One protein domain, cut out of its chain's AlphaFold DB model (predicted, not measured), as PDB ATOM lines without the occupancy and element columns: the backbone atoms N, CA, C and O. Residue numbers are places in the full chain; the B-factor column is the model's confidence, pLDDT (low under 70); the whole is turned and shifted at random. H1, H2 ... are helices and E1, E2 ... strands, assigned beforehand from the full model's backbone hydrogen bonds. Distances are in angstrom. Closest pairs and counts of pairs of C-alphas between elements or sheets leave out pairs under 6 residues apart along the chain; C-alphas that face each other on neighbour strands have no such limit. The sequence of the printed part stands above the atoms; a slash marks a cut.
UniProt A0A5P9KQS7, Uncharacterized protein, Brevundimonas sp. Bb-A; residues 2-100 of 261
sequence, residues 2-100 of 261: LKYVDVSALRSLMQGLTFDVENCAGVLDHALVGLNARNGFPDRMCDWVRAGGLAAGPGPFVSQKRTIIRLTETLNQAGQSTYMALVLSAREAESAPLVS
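Overview. This is residues 2 to 100 of the 261 residues of an uncharacterized protein of Brevundimonas sp. Bb-A (UniProt A0A5P9KQS7). A long, twisted hairpin of two strands, E1 and E2, with the short strand E3 beside E1, makes a narrow sheet, and the long helix H2 packs slantwise over one face of it. H1 makes a corner with the beginning of H2 and H3 one with its end, while little H4 follows H3, away from the sheet. The printed part has 99 residues with four named helices, then three named strands; the class is mixed, helices and strands, in two layers, H2 on one face of a mixed sheet ordered E2, E1, E3. It is compact, with a radius of gyration of the C-alphas of 14.5 A, yet elongated, spanning 48 by 28 by 24 A.

Arrangement. E1, residues 65 to 75, and E2, residues 81 to 91, form an antiparallel hairpin; N 70 and O 86, 2.8 A apart, are within hydrogen-bond range. E3, residues 98 to 100, is parallel to E1, with N 71 and O 100 within range at 2.8 A. H2, residues 21 to 39, is on the sheet at a height over the sheet of 8.0 A, over E2 and E1; its closest C-alphas to E2 are Val 27 and Ala 85, 5.6 A. Its residues 21 to 25 alone touch H1, residues 7 to 14, closest at C-alphas Arg 11 and Val 21, 6.0 A. H2 and H3, residues 41 to 50, touch only at the corner, closest at C-alphas Asn 36 and Pro 42, 5.4 A. H4, residues 53 to 56, is close to H3 but not clearly touching, C-alphas Trp 48 and Ala 56 being closest at 7.1 A. In H1, H2 and H3 every O i to N i+4 pair is within hydrogen-bond range; H4 is too short for one.

Along the chain. E1 and E2 measure 31.3 A and 31.6 A, H2 26.3 A. C-alpha 7 begins H1 at (22.670, 46.756, -13.463); C-alpha 100 ends E3 at (19.374, 46.372, -28.920).

Size, cuts and confidence. The C-alphas farthest apart, Gly 57 and Ala 78, are 48.9 A apart. The printed part has no cut and no long link. Residues 62 to 63 and 93 to 94 have pLDDT under 70.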
ATOM      1  N   LEU A   2      15.482  49.270  -9.141       96.81
ATOM      2  CA  LEU A   2      14.966  48.687 -10.395       96.81
ATOM      3  C   LEU A   2      14.250  47.354 -10.134       96.81
ATOM      4  O   LEU A   2      14.675  46.608  -9.245       96.81
ATOM      5  N   LYS A   3      13.190  47.029 -10.879       97.62
ATOM      6  CA  LYS A   3      12.392  45.808 -10.667       97.62
ATOM      7  C   LYS A   3      12.983  44.584 -11.374       97.62
ATOM      8  O   LYS A   3      13.108  43.533 -10.749       97.62
ATOM      9  N   TYR A   4      13.359  44.726 -12.638       98.12
ATOM     10  CA  TYR A   4      13.746  43.649 -13.547       98.12
ATOM     11  C   TYR A   4      15.219  43.660 -13.922       98.12
ATOM     12  O   TYR A   4      15.801  42.591 -14.070       98.12
ATOM     13  N   VAL A   5      15.814  44.837 -14.107       98.00
ATOM     14  CA  VAL A   5      17.166  44.945 -14.672       98.00
ATOM     15  C   VAL A   5      18.236  44.629 -13.630       98.00
ATOM     16  O   VAL A   5      18.207  45.142 -12.507       98.00
ATOM     17  N   ASP A   6      19.200  43.796 -14.023       96.81
ATOM     18  CA  ASP A   6      20.467  43.619 -13.318       96.81
ATOM     19  C   ASP A   6      21.493  44.622 -13.863       96.81
ATOM     20  O   ASP A   6      22.028  44.472 -14.965       96.81
ATOM     21  N   VAL A   7      21.755  45.671 -13.080       96.56
ATOM     22  CA  VAL A   7      22.670  46.756 -13.463       96.56
ATOM     23  C   VAL A   7      24.106  46.257 -13.616       96.56
ATOM     24  O   VAL A   7      24.822  46.736 -14.490       96.56
ATOM     25  N   SER A   8      24.534  45.280 -12.811       95.00
ATOM     26  CA  SER A   8      25.895  44.740 -12.880       95.00
ATOM     27  C   SER A   8      26.102  43.962 -14.177       95.00
ATOM     28  O   SER A   8      27.079  44.186 -14.900       95.00
ATOM     29  N   ALA A   9      25.136  43.111 -14.528       95.25
ATOM     30  CA  ALA A   9      25.164  42.373 -15.782       95.25
ATOM     31  C   ALA A   9      25.107  43.320 -16.991       95.25
ATOM     32  O   ALA A   9      25.914  43.192 -17.913       95.25
ATOM     33  N   LEU A  10      24.214  44.319 -16.959       96.06
ATOM     34  CA  LEU A  10      24.122  45.328 -18.013       96.06
ATOM     35  C   LEU A  10      25.445  46.094 -18.170       96.06
ATOM     36  O   LEU A  10      25.945  46.219 -19.286       96.06
ATOM     37  N   ARG A  11      26.060  46.526 -17.063       94.69
ATOM     38  CA  ARG A  11      27.362  47.210 -17.052       94.69
ATOM     39  C   ARG A  11      28.462  46.362 -17.679       94.69
ATOM     40  O   ARG A  11      29.217  46.865 -18.505       94.69
ATOM     41  N   SER A  12      28.537  45.085 -17.308       93.38
ATOM     42  CA  SER A  12      29.521  44.142 -17.850       93.38
ATOM     43  C   SER A  12      29.377  43.995 -19.369       93.38
ATOM     44  O   SER A  12      30.356  44.080 -20.110       93.38
ATOM     45  N   LEU A  13      28.141  43.865 -19.862       94.38
ATOM     46  CA  LEU A  13      27.868  43.713 -21.292       94.38
ATOM     47  C   LEU A  13      27.961  45.025 -22.088       94.38
ATOM     48  O   LEU A  13      28.137  44.975 -23.303       94.38
ATOM     49  N   MET A  14      27.859  46.183 -21.436       93.38
ATOM     50  CA  MET A  14      27.991  47.509 -22.055       93.38
ATOM     51  C   MET A  14      29.389  48.114 -21.911       93.38
ATOM     52  O   MET A  14      29.625  49.226 -22.380       93.38
ATOM     53  N   GLN A  15      30.324  47.405 -21.276       89.81
ATOM     54  CA  GLN A  15      31.671  47.910 -21.047       89.81
ATOM     55  C   GLN A  15      32.313  48.383 -22.359       89.81
ATOM     56  O   GLN A  15      32.297  47.662 -23.352       89.81
ATOM     57  N   GLY A  16      32.904  49.579 -22.366       85.56
ATOM     58  CA  GLY A  16      33.563  50.147 -23.549       85.56
ATOM     59  C   GLY A  16      32.618  50.801 -24.565       85.56
ATOM     60  O   GLY A  16      33.096  51.291 -25.584       85.56
ATOM     61  N   LEU A  17      31.309  50.828 -24.300       90.19
ATOM     62  CA  LEU A  17      30.358  51.658 -25.040       90.19
ATOM     63  C   LEU A  17      30.239  53.047 -24.406       90.19
ATOM     64  O   LEU A  17      30.560  53.233 -23.235       90.19
ATOM     65  N   THR A  18      29.740  54.015 -25.175       86.38
ATOM     66  CA  THR A  18      29.567  55.411 -24.732       86.38
ATOM     67  C   THR A  18      28.337  55.640 -23.857       86.38
ATOM     68  O   THR A  18      28.144  56.747 -23.373       86.38
ATOM     69  N   PHE A  19      27.498  54.621 -23.676       88.88
ATOM     70  CA  PHE A  19      26.242  54.743 -22.949       88.88
ATOM     71  C   PHE A  19      26.431  54.979 -21.450       88.88
ATOM     72  O   PHE A  19      27.216  54.289 -20.794       88.88
ATOM     73  N   ASP A  20      25.588  55.842 -20.880       93.25
ATOM     74  CA  ASP A  20      25.360  55.878 -19.435       93.25
ATOM     75  C   ASP A  20      24.555  54.645 -18.999       93.25
ATOM     76  O   ASP A  20      23.365  54.499 -19.296       93.25
ATOM     77  N   VAL A  21      25.225  53.742 -18.285       94.69
ATOM     78  CA  VAL A  21      24.651  52.462 -17.860       94.69
ATOM     79  C   VAL A  21      23.495  52.639 -16.877       94.69
ATOM     80  O   VAL A  21      22.522  51.893 -16.972       94.69
ATOM     81  N   GLU A  22      23.565  53.595 -15.950       95.62
ATOM     82  CA  GLU A  22      22.533  53.772 -14.920       95.62
ATOM     83  C   GLU A  22      21.245  54.316 -15.541       95.62
ATOM     84  O   GLU A  22      20.156  53.783 -15.311       95.62
ATOM     85  N   ASN A  23      21.375  55.323 -16.406       96.06
ATOM     86  CA  ASN A  23      20.241  55.879 -17.136       96.06
ATOM     87  C   ASN A  23      19.641  54.854 -18.112       96.06
ATOM     88  O   ASN A  23      18.417  54.692 -18.161       96.06
ATOM     89  N   CYS A  24      20.482  54.095 -18.825       96.94
ATOM     90  CA  CYS A  24      20.031  52.995 -19.682       96.94
ATOM     91  C   CYS A  24      19.292  51.910 -18.891       96.94
ATOM     92  O   CYS A  24      18.247  51.432 -19.339       96.94
ATOM     93  N   ALA A  25      19.795  51.540 -17.710       97.69
ATOM     94  CA  ALA A  25      19.138  50.580 -16.835       97.69
ATOM     95  C   ALA A  25      17.762  51.086 -16.387       97.69
ATOM     96  O   ALA A  25      16.796  50.325 -16.418       97.69
ATOM     97  N   GLY A  26      17.652  52.371 -16.035       98.06
ATOM     98  CA  GLY A  26      16.393  53.003 -15.642       98.06
ATOM     99  C   GLY A  26      15.326  52.949 -16.737       98.06
ATOM    100  O   GLY A  26      14.211  52.484 -16.491       98.06
ATOM    101  N   VAL A  27      15.659  53.366 -17.965       98.06
ATOM    102  CA  VAL A  27      14.685  53.353 -19.075       98.06
ATOM    103  C   VAL A  27      14.352  51.936 -19.543       98.06
ATOM    104  O   VAL A  27      13.200  51.666 -19.892       98.06
ATOM    105  N   LEU A  28      15.318  51.010 -19.500       98.38
ATOM    106  CA  LEU A  28      15.085  49.593 -19.781       98.38
ATOM    107  C   LEU A  28      14.123  48.978 -18.758       98.38
ATOM    108  O   LEU A  28      13.173  48.298 -19.144       98.38
ATOM    109  N   ASP A  29      14.338  49.240 -17.468       98.56
ATOM    110  CA  ASP A  29      13.482  48.741 -16.393       98.56
ATOM    111  C   ASP A  29      12.059  49.284 -16.518       98.56
ATOM    112  O   ASP A  29      11.096  48.524 -16.446       98.56
ATOM    113  N   HIS A  30      11.922  50.580 -16.810       98.25
ATOM    114  CA  HIS A  30      10.626  51.203 -17.052       98.25
ATOM    115  C   HIS A  30       9.891  50.567 -18.245       98.25
ATOM    116  O   HIS A  30       8.703  50.245 -18.148       98.25
ATOM    117  N   ALA A  31      10.591  50.308 -19.357       98.06
ATOM    118  CA  ALA A  31      10.014  49.610 -20.504       98.06
ATOM    119  C   ALA A  31       9.581  48.175 -20.161       98.06
ATOM    120  O   ALA A  31       8.522  47.729 -20.609       98.06
ATOM    121  N   LEU A  32      10.356  47.462 -19.338       97.75
ATOM    122  CA  LEU A  32      10.007  46.127 -18.851       97.75
ATOM    123  C   LEU A  32       8.798  46.160 -17.908       97.75
ATOM    124  O   LEU A  32       7.901  45.337 -18.059       97.75
ATOM    125  N   VAL A  33       8.692  47.135 -17.002       98.25
ATOM    126  CA  VAL A  33       7.490  47.334 -16.171       98.25
ATOM    127  C   VAL A  33       6.256  47.562 -17.042       98.25
ATOM    128  O   VAL A  33       5.239  46.891 -16.850       98.25
ATOM    129  N   GLY A  34       6.359  48.438 -18.042       97.00
ATOM    130  CA  GLY A  34       5.273  48.691 -18.988       97.00
ATOM    131  C   GLY A  34       4.893  47.453 -19.806       97.00
ATOM    132  O   GLY A  34       3.709  47.180 -19.999       97.00
ATOM    133  N   LEU A  35       5.876  46.668 -20.256       95.38
ATOM    134  CA  LEU A  35       5.633  45.409 -20.960       95.38
ATOM    135  C   LEU A  35       4.955  44.380 -20.047       95.38
ATOM    136  O   LEU A  35       3.989  43.740 -20.458       95.38
ATOM    137  N   ASN A  36       5.404  44.266 -18.799       96.62
ATOM    138  CA  ASN A  36       4.829  43.346 -17.829       96.62
ATOM    139  C   ASN A  36       3.377  43.672 -17.499       96.62
ATOM    140  O   ASN A  36       2.550  42.767 -17.473       96.62
ATOM    141  N   ALA A  37       3.042  44.950 -17.331       97.06
ATOM    142  CA  ALA A  37       1.658  45.366 -17.126       97.06
ATOM    143  C   ALA A  37       0.741  44.967 -18.301       97.06
ATOM    144  O   ALA A  37      -0.449  44.746 -18.104       97.06
ATOM    145  N   ARG A  38       1.287  44.850 -19.521       94.25
ATOM    146  CA  ARG A  38       0.522  44.477 -20.721       94.25
ATOM    147  C   ARG A  38       0.328  42.973 -20.885       94.25
ATOM    148  O   ARG A  38      -0.695  42.566 -21.422       94.25
ATOM    149  N   ASN A  39       1.317  42.149 -20.531       92.62
ATOM    150  CA  ASN A  39       1.284  40.717 -20.869       92.62
ATOM    151  C   ASN A  39       2.002  39.775 -19.883       92.62
ATOM    152  O   ASN A  39       2.161  38.590 -20.183       92.62
ATOM    153  N   GLY A  40       2.492  40.283 -18.749       94.50
ATOM    154  CA  GLY A  40       3.199  39.504 -17.726       94.50
ATOM    155  C   GLY A  40       4.504  38.847 -18.192       94.50
ATOM    156  O   GLY A  40       4.994  37.919 -17.554       94.50
ATOM    157  N   PHE A  41       5.048  39.228 -19.353       93.06
ATOM    158  CA  PHE A  41       6.194  38.535 -19.940       93.06
ATOM    159  C   PHE A  41       7.496  38.676 -19.124       93.06
ATOM    160  O   PHE A  41       8.133  37.650 -18.886       93.06
ATOM    161  N   PRO A  42       7.899  39.875 -18.668       95.75
ATOM    162  CA  PRO A  42       9.094  40.041 -17.843       95.75
ATOM    163  C   PRO A  42       9.080  39.252 -16.528       95.75
ATOM    164  O   PRO A  42      10.101  38.653 -16.207       95.75
ATOM    165  N   ASP A  43       7.951  39.177 -15.806       96.44
ATOM    166  CA  ASP A  43       7.842  38.346 -14.593       96.44
ATOM    167  C   ASP A  43       8.115  36.870 -14.930       96.44
ATOM    168  O   ASP A  43       9.012  36.259 -14.348       96.44
ATOM    169  N   ARG A  44       7.454  36.330 -15.970       94.69
ATOM    170  CA  ARG A  44       7.686  34.949 -16.437       94.69
ATOM    171  C   ARG A  44       9.136  34.699 -16.861       94.69
ATOM    172  O   ARG A  44       9.670  33.626 -16.597       94.69
ATOM    173  N   MET A  45       9.777  35.664 -17.525       93.94
ATOM    174  CA  MET A  45      11.195  35.569 -17.894       93.94
ATOM    175  C   MET A  45      12.097  35.513 -16.663       93.94
ATOM    176  O   MET A  45      12.985  34.669 -16.617       93.94
ATOM    177  N   CYS A  46      11.879  36.378 -15.671       95.50
ATOM    178  CA  CYS A  46      12.649  36.360 -14.429       95.50
ATOM    179  C   CYS A  46      12.463  35.048 -13.657       95.50
ATOM    180  O   CYS A  46      13.446  34.501 -13.164       95.50
ATOM    181  N   ASP A  47      11.241  34.522 -13.582       95.06
ATOM    182  CA  ASP A  47      10.972  33.248 -12.908       95.06
ATOM    183  C   ASP A  47      11.656  32.078 -13.620       95.06
ATOM    184  O   ASP A  47      12.317  31.262 -12.980       95.06
ATOM    185  N   TRP A  48      11.599  32.045 -14.954       94.12
ATOM    186  CA  TRP A  48      12.316  31.053 -15.755       94.12
ATOM    187  C   TRP A  48      13.840  31.151 -15.592       94.12
ATOM    188  O   TRP A  48      14.516  30.138 -15.424       94.12
ATOM    189  N   VAL A  49      14.393  32.369 -15.587       92.75
ATOM    190  CA  VAL A  49      15.825  32.595 -15.338       92.75
ATOM    191  C   VAL A  49      16.224  32.056 -13.960       92.75
ATOM    192  O   VAL A  49      17.193  31.304 -13.867       92.75
ATOM    193  N   ARG A  50      15.456  32.367 -12.905       92.06
ATOM    194  CA  ARG A  50      15.714  31.877 -11.539       92.06
ATOM    195  C   ARG A  50      15.592  30.359 -11.414       92.06
ATOM    196  O   ARG A  50      16.297  29.771 -10.602       92.06
ATOM    197  N   ALA A  51      14.732  29.731 -12.212       92.12
ATOM    198  CA  ALA A  51      14.568  28.279 -12.240       92.12
ATOM    199  C   ALA A  51      15.742  27.534 -12.910       92.12
ATOM    200  O   ALA A  51      15.763  26.307 -12.888       92.12
ATOM    201  N   GLY A  52      16.712  28.247 -13.498       86.50
ATOM    202  CA  GLY A  52      17.871  27.661 -14.181       86.50
ATOM    203  C   GLY A  52      17.980  28.032 -15.662       86.50
ATOM    204  O   GLY A  52      18.867  27.534 -16.360       86.50
ATOM    205  N   GLY A  53      17.104  28.906 -16.169       86.31
ATOM    206  CA  GLY A  53      17.145  29.380 -17.548       86.31
ATOM    207  C   GLY A  53      17.063  28.226 -18.545       86.31
ATOM    208  O   GLY A  53      16.166  27.395 -18.469       86.31
ATOM    209  N   LEU A  54      18.017  28.146 -19.478       81.19
ATOM    210  CA  LEU A  54      18.026  27.106 -20.518       81.19
ATOM    211  C   LEU A  54      18.051  25.680 -19.945       81.19
ATOM    212  O   LEU A  54      17.486  24.779 -20.557       81.19
ATOM    213  N   ALA A  55      18.649  25.478 -18.767       83.19
ATOM    214  CA  ALA A  55      18.644  24.178 -18.096       83.19
ATOM    215  C   ALA A  55      17.255  23.798 -17.546       83.19
ATOM    216  O   ALA A  55      16.971  22.619 -17.367       83.19
ATOM    217  N   ALA A  56      16.381  24.781 -17.314       86.00
ATOM    218  CA  ALA A  56      15.008  24.586 -16.848       86.00
ATOM    219  C   ALA A  56      14.009  24.321 -17.990       86.00
ATOM    220  O   ALA A  56      12.815  24.158 -17.741       86.00
ATOM    221  N   GLY A  57      14.477  24.295 -19.244       86.00
ATOM    222  CA  GLY A  57      13.653  24.086 -20.432       86.00
ATOM    223  C   GLY A  57      13.478  25.348 -21.287       86.00
ATOM    224  O   GLY A  57      14.200  26.336 -21.105       86.00
ATOM    225  N   PRO A  58      12.546  25.332 -22.260       85.50
ATOM    226  CA  PRO A  58      12.356  26.445 -23.182       85.50
ATOM    227  C   PRO A  58      11.927  27.712 -22.440       85.50
ATOM    228  O   PRO A  58      11.099  27.674 -21.529       85.50
ATOM    229  N   GLY A  59      12.489  28.847 -22.854       84.75
ATOM    230  CA  GLY A  59      12.135  30.142 -22.285       84.75
ATOM    231  C   GLY A  59      10.688  30.542 -22.587       84.75
ATOM    232  O   GLY A  59      10.075  30.025 -23.521       84.75
ATOM    233  N   PRO A  60      10.119  31.485 -21.823       87.12
ATOM    234  CA  PRO A  60       8.824  32.040 -22.160       87.12
ATOM    235  C   PRO A  60       8.894  32.791 -23.493       87.12
ATOM    236  O   PRO A  60       9.859  33.496 -23.787       87.12
ATOM    237  N   PHE A  61       7.820  32.692 -24.274       78.25
ATOM    238  CA  PHE A  61       7.646  33.424 -25.525       78.25
ATOM    239  C   PHE A  61       6.362  34.257 -25.492       78.25
ATOM    240  O   PHE A  61       5.406  33.961 -24.763       78.25
ATOM    241  N   VAL A  62       6.340  35.324 -26.293       69.69
ATOM    242  CA  VAL A  62       5.155  36.156 -26.525       69.69
ATOM    243  C   VAL A  62       4.758  35.985 -27.983       69.69
ATOM    244  O   VAL A  62       5.264  36.694 -28.847       69.69
ATOM    245  N   SER A  63       3.827  35.070 -28.267       69.19
ATOM    246  CA  SER A  63       3.349  34.774 -29.632       69.19
ATOM    247  C   SER A  63       4.465  34.339 -30.608       69.19
ATOM    248  O   SER A  63       5.598  34.097 -30.206       69.19
ATOM    249  N   GLN A  64       4.164  34.267 -31.909       72.12
ATOM    250  CA  GLN A  64       5.150  34.052 -32.987       72.12
ATOM    251  C   GLN A  64       5.990  35.312 -33.291       72.12
ATOM    252  O   GLN A  64       6.359  35.571 -34.438       72.12
ATOM    253  N   LYS A  65       6.222  36.163 -32.287       82.94
ATOM    254  CA  LYS A  65       6.948  37.417 -32.454       82.94
ATOM    255  C   LYS A  65       8.116  37.487 -31.491       82.94
ATOM    256  O   LYS A  65       7.976  37.241 -30.294       82.94
ATOM    257  N   ARG A  66       9.252  37.941 -32.001       88.50
ATOM    258  CA  ARG A  66      10.398  38.280 -31.171       88.50
ATOM    259  C   ARG A  66      10.163  39.615 -30.483       88.50
ATOM    260  O   ARG A  66       9.832  40.605 -31.136       88.50
ATOM    261  N   THR A  67      10.378  39.645 -29.172       91.69
ATOM    262  CA  THR A  67      10.403  40.891 -28.394       91.69
ATOM    263  C   THR A  67      11.788  41.524 -28.485       91.69
ATOM    264  O   THR A  67      12.791  40.884 -28.170       91.69
ATOM    265  N   ILE A  68      11.837  42.785 -28.905       94.44
ATOM    266  CA  ILE A  68      13.065  43.574 -29.030       94.44
ATOM    267  C   ILE A  68      12.886  44.834 -28.193       94.44
ATOM    268  O   ILE A  68      11.943  45.581 -28.423       94.44
ATOM    269  N   ILE A  69      13.783  45.100 -27.248       96.75
ATOM    270  CA  ILE A  69      13.803  46.377 -26.528       96.75
ATOM    271  C   ILE A  69      14.969  47.197 -27.065       96.75
ATOM    272  O   ILE A  69      16.130  46.876 -26.829       96.75
ATOM    273  N   ARG A  70      14.665  48.228 -27.848       97.50
ATOM    274  CA  ARG A  70      15.666  49.109 -28.445       97.50
ATOM    275  C   ARG A  70      15.995  50.240 -27.476       97.50
ATOM    276  O   ARG A  70      15.103  51.011 -27.140       97.50
ATOM    277  N   LEU A  71      17.258  50.331 -27.072       97.12
ATOM    278  CA  LEU A  71      17.823  51.434 -26.307       97.12
ATOM    279  C   LEU A  71      18.571  52.387 -27.238       97.12
ATOM    280  O   LEU A  71      19.403  51.959 -28.041       97.12
ATOM    281  N   THR A  72      18.270  53.672 -27.114       94.31
ATOM    282  CA  THR A  72      18.938  54.762 -27.833       94.31
ATOM    283  C   THR A  72      19.329  55.854 -26.854       94.31
ATOM    284  O   THR A  72      18.529  56.218 -25.989       94.31
ATOM    285  N   GLU A  73      20.518  56.410 -27.049       91.50
ATOM    286  CA  GLU A  73      20.954  57.658 -26.436       91.50
ATOM    287  C   GLU A  73      21.070  58.709 -27.537       91.50
ATOM    288  O   GLU A  73      21.640  58.453 -28.598       91.50
ATOM    289  N   THR A  74      20.485  59.877 -27.303       87.00
ATOM    290  CA  THR A  74      20.520  61.005 -28.242       87.00
ATOM    291  C   THR A  74      20.968  62.254 -27.511       87.00
ATOM    292  O   THR A  74      20.546  62.484 -26.383       87.00
ATOM    293  N   LEU A  75      21.813  63.057 -28.150       86.81
ATOM    294  CA  LEU A  75      22.268  64.338 -27.620       86.81
ATOM    295  C   LEU A  75      21.478  65.462 -28.284       86.81
ATOM    296  O   LEU A  75      21.330  65.484 -29.507       86.81
ATOM    297  N   ASN A  76      20.973  66.397 -27.486       84.44
ATOM    298  CA  ASN A  76      20.386  67.623 -28.018       84.44
ATOM    299  C   ASN A  76      21.476  68.656 -28.381       84.44
ATOM    300  O   ASN A  76      22.659  68.464 -28.102       84.44
ATOM    301  N   GLN A  77      21.073  69.785 -28.978       84.94
ATOM    302  CA  GLN A  77      21.997  70.870 -29.356       84.94
ATOM    303  C   GLN A  77      22.750  71.488 -28.166       84.94
ATOM    304  O   GLN A  77      23.815  72.065 -28.354       84.94
ATOM    305  N   ALA A  78      22.219  71.354 -26.948       88.31
ATOM    306  CA  ALA A  78      22.857  71.807 -25.714       88.31
ATOM    307  C   ALA A  78      23.793  70.747 -25.092       88.31
ATOM    308  O   ALA A  78      24.307  70.957 -23.997       88.31
ATOM    309  N   GLY A  79      24.000  69.603 -25.758       84.50
ATOM    310  CA  GLY A  79      24.838  68.506 -25.268       84.50
ATOM    311  C   GLY A  79      24.203  67.663 -24.156       84.50
ATOM    312  O   GLY A  79      24.909  66.917 -23.486       84.50
ATOM    313  N   GLN A  80      22.890  67.769 -23.935       87.62
ATOM    314  CA  GLN A  80      22.180  66.966 -22.940       87.62
ATOM    315  C   GLN A  80      21.716  65.644 -23.553       87.62
ATOM    316  O   GLN A  80      21.075  65.633 -24.610       87.62
ATOM    317  N   SER A  81      22.000  64.541 -22.862       90.88
ATOM    318  CA  SER A  81      21.581  63.202 -23.275       90.88
ATOM    319  C   SER A  81      20.118  62.928 -22.929       90.88
ATOM    320  O   SER A  81      19.653  63.194 -21.822       90.88
ATOM    321  N   THR A  82      19.397  62.332 -23.875       92.06
ATOM    322  CA  THR A  82      18.087  61.710 -23.683       92.06
ATOM    323  C   THR A  82      18.204  60.216 -23.943       92.06
ATOM    324  O   THR A  82      18.697  59.799 -24.995       92.06
ATOM    325  N   TYR A  83      17.698  59.422 -23.002       94.12
ATOM    326  CA  TYR A  83      17.690  57.963 -23.057       94.12
ATOM    327  C   TYR A  83      16.275  57.473 -23.327       94.12
ATOM    328  O   TYR A  83      15.322  57.913 -22.684       94.12
ATOM    329  N   MET A  84      16.122  56.547 -24.268       95.19
ATOM    330  CA  MET A  84      14.818  55.997 -24.622       95.19
ATOM    331  C   MET A  84      14.895  54.482 -24.769       95.19
ATOM    332  O   MET A  84      15.849  53.951 -25.335       95.19
ATOM    333  N   ALA A  85      13.851  53.808 -24.290       97.19
ATOM    334  CA  ALA A  85      13.627  52.386 -24.481       97.19
ATOM    335  C   ALA A  85      12.312  52.163 -25.236       97.19
ATOM    336  O   ALA A  85      11.240  52.524 -24.751       97.19
ATOM    337  N   LEU A  86      12.388  51.547 -26.414       96.62
ATOM    338  CA  LEU A  86      11.228  51.222 -27.239       96.62
ATOM    339  C   LEU A  86      11.042  49.709 -27.328       96.62
ATOM    340  O   LEU A  86      11.939  48.990 -27.769       96.62
ATOM    341  N   VAL A  87       9.857  49.228 -26.954       95.19
ATOM    342  CA  VAL A  87       9.486  47.818 -27.111       95.19
ATOM    343  C   VAL A  87       8.922  47.599 -28.511       95.19
ATOM    344  O   VAL A  87       7.891  48.159 -28.880       95.19
ATOM    345  N   LEU A  88       9.602  46.761 -29.278       92.94
ATOM    346  CA  LEU A  88       9.273  46.372 -30.638       92.94
ATOM    347  C   LEU A  88       8.898  44.888 -30.684       92.94
ATOM    348  O   LEU A  88       9.314  44.080 -29.848       92.94
ATOM    349  N   SER A  89       8.118  44.517 -31.695       87.25
ATOM    350  CA  SER A  89       7.783  43.124 -31.982       87.25
ATOM    351  C   SER A  89       7.997  42.833 -33.458       87.25
ATOM    352  O   SER A  89       7.346  43.443 -34.304       87.25
ATOM    353  N   ALA A  90       8.879  41.887 -33.764       84.56
ATOM    354  CA  ALA A  90       9.138  41.432 -35.128       84.56
ATOM    355  C   ALA A  90       8.475  40.071 -35.361       84.56
ATOM    356  O   ALA A  90       8.449  39.243 -34.452       84.56
ATOM    357  N   ARG A  91       7.927  39.827 -36.560       80.50
ATOM    358  CA  ARG A  91       7.456  38.489 -36.956       80.50
ATOM    359  C   ARG A  91       8.676  37.619 -37.239       80.50
ATOM    360  O   ARG A  91       9.171  37.581 -38.355       80.50
ATOM    361  N   GLU A  92       9.163  36.974 -36.196       75.94
ATOM    362  CA  GLU A  92      10.313  36.083 -36.231       75.94
ATOM    363  C   GLU A  92       9.981  34.956 -35.254       75.94
ATOM    364  O   GLU A  92       9.957  35.161 -34.035       75.94
ATOM    365  N   ALA A  93       9.589  33.805 -35.799       63.12
ATOM    366  CA  ALA A  93       9.259  32.645 -34.988       63.12
ATOM    367  C   ALA A  93      10.528  32.146 -34.276       63.12
ATOM    368  O   ALA A  93      11.627  32.233 -34.822       63.12
ATOM    369  N   GLU A  94      10.368  31.657 -33.045       68.38
ATOM    370  CA  GLU A  94      11.406  30.905 -32.316       68.38
ATOM    371  C   GLU A  94      12.711  31.670 -32.021       68.38
ATOM    372  O   GLU A  94      13.726  31.080 -31.661       68.38
ATOM    373  N   SER A  95      12.690  33.003 -32.103       79.44
ATOM    374  CA  SER A  95      13.861  33.831 -31.810       79.44
ATOM    375  C   SER A  95      13.847  34.397 -30.396       79.44
ATOM    376  O   SER A  95      12.842  34.927 -29.914       79.44
ATOM    377  N   ALA A  96      15.003  34.323 -29.734       84.88
ATOM    378  CA  ALA A  96      15.149  34.772 -28.360       84.88
ATOM    379  C   ALA A  96      14.926  36.298 -28.231       84.88
ATOM    380  O   ALA A  96      15.455  37.076 -29.039       84.88
ATOM    381  N   PRO A  97      14.190  36.752 -27.201       91.56
ATOM    382  CA  PRO A  97      14.047  38.165 -26.873       91.56
ATOM    383  C   PRO A  97      15.405  38.844 -26.663       91.56
ATOM    384  O   PRO A  97      16.305  38.260 -26.052       91.56
ATOM    385  N   LEU A  98      15.550  40.087 -27.124       94.62
ATOM    386  CA  LEU A  98      16.811  40.823 -27.010       94.62
ATOM    387  C   LEU A  98      16.638  42.283 -26.588       94.62
ATOM    388  O   LEU A  98      15.559  42.870 -26.700       94.62
ATOM    389  N   VAL A  99      17.744  42.866 -26.140       97.31
ATOM    390  CA  VAL A  99      17.953  44.305 -26.003       97.31
ATOM    391  C   VAL A  99      18.891  44.745 -27.126       97.31
ATOM    392  O   VAL A  99      19.926  44.122 -27.340       97.31
ATOM    393  N   SER A 100      18.526  45.781 -27.878       97.06
ATOM    394  CA  SER A 100      19.374  46.372 -28.920       97.06
ATOM    395  C   SER A 100      19.852  47.744 -28.481       97.06
ATOM    396  O   SER A 100      19.037  48.649 -28.354       97.06
TER     397      SER A 100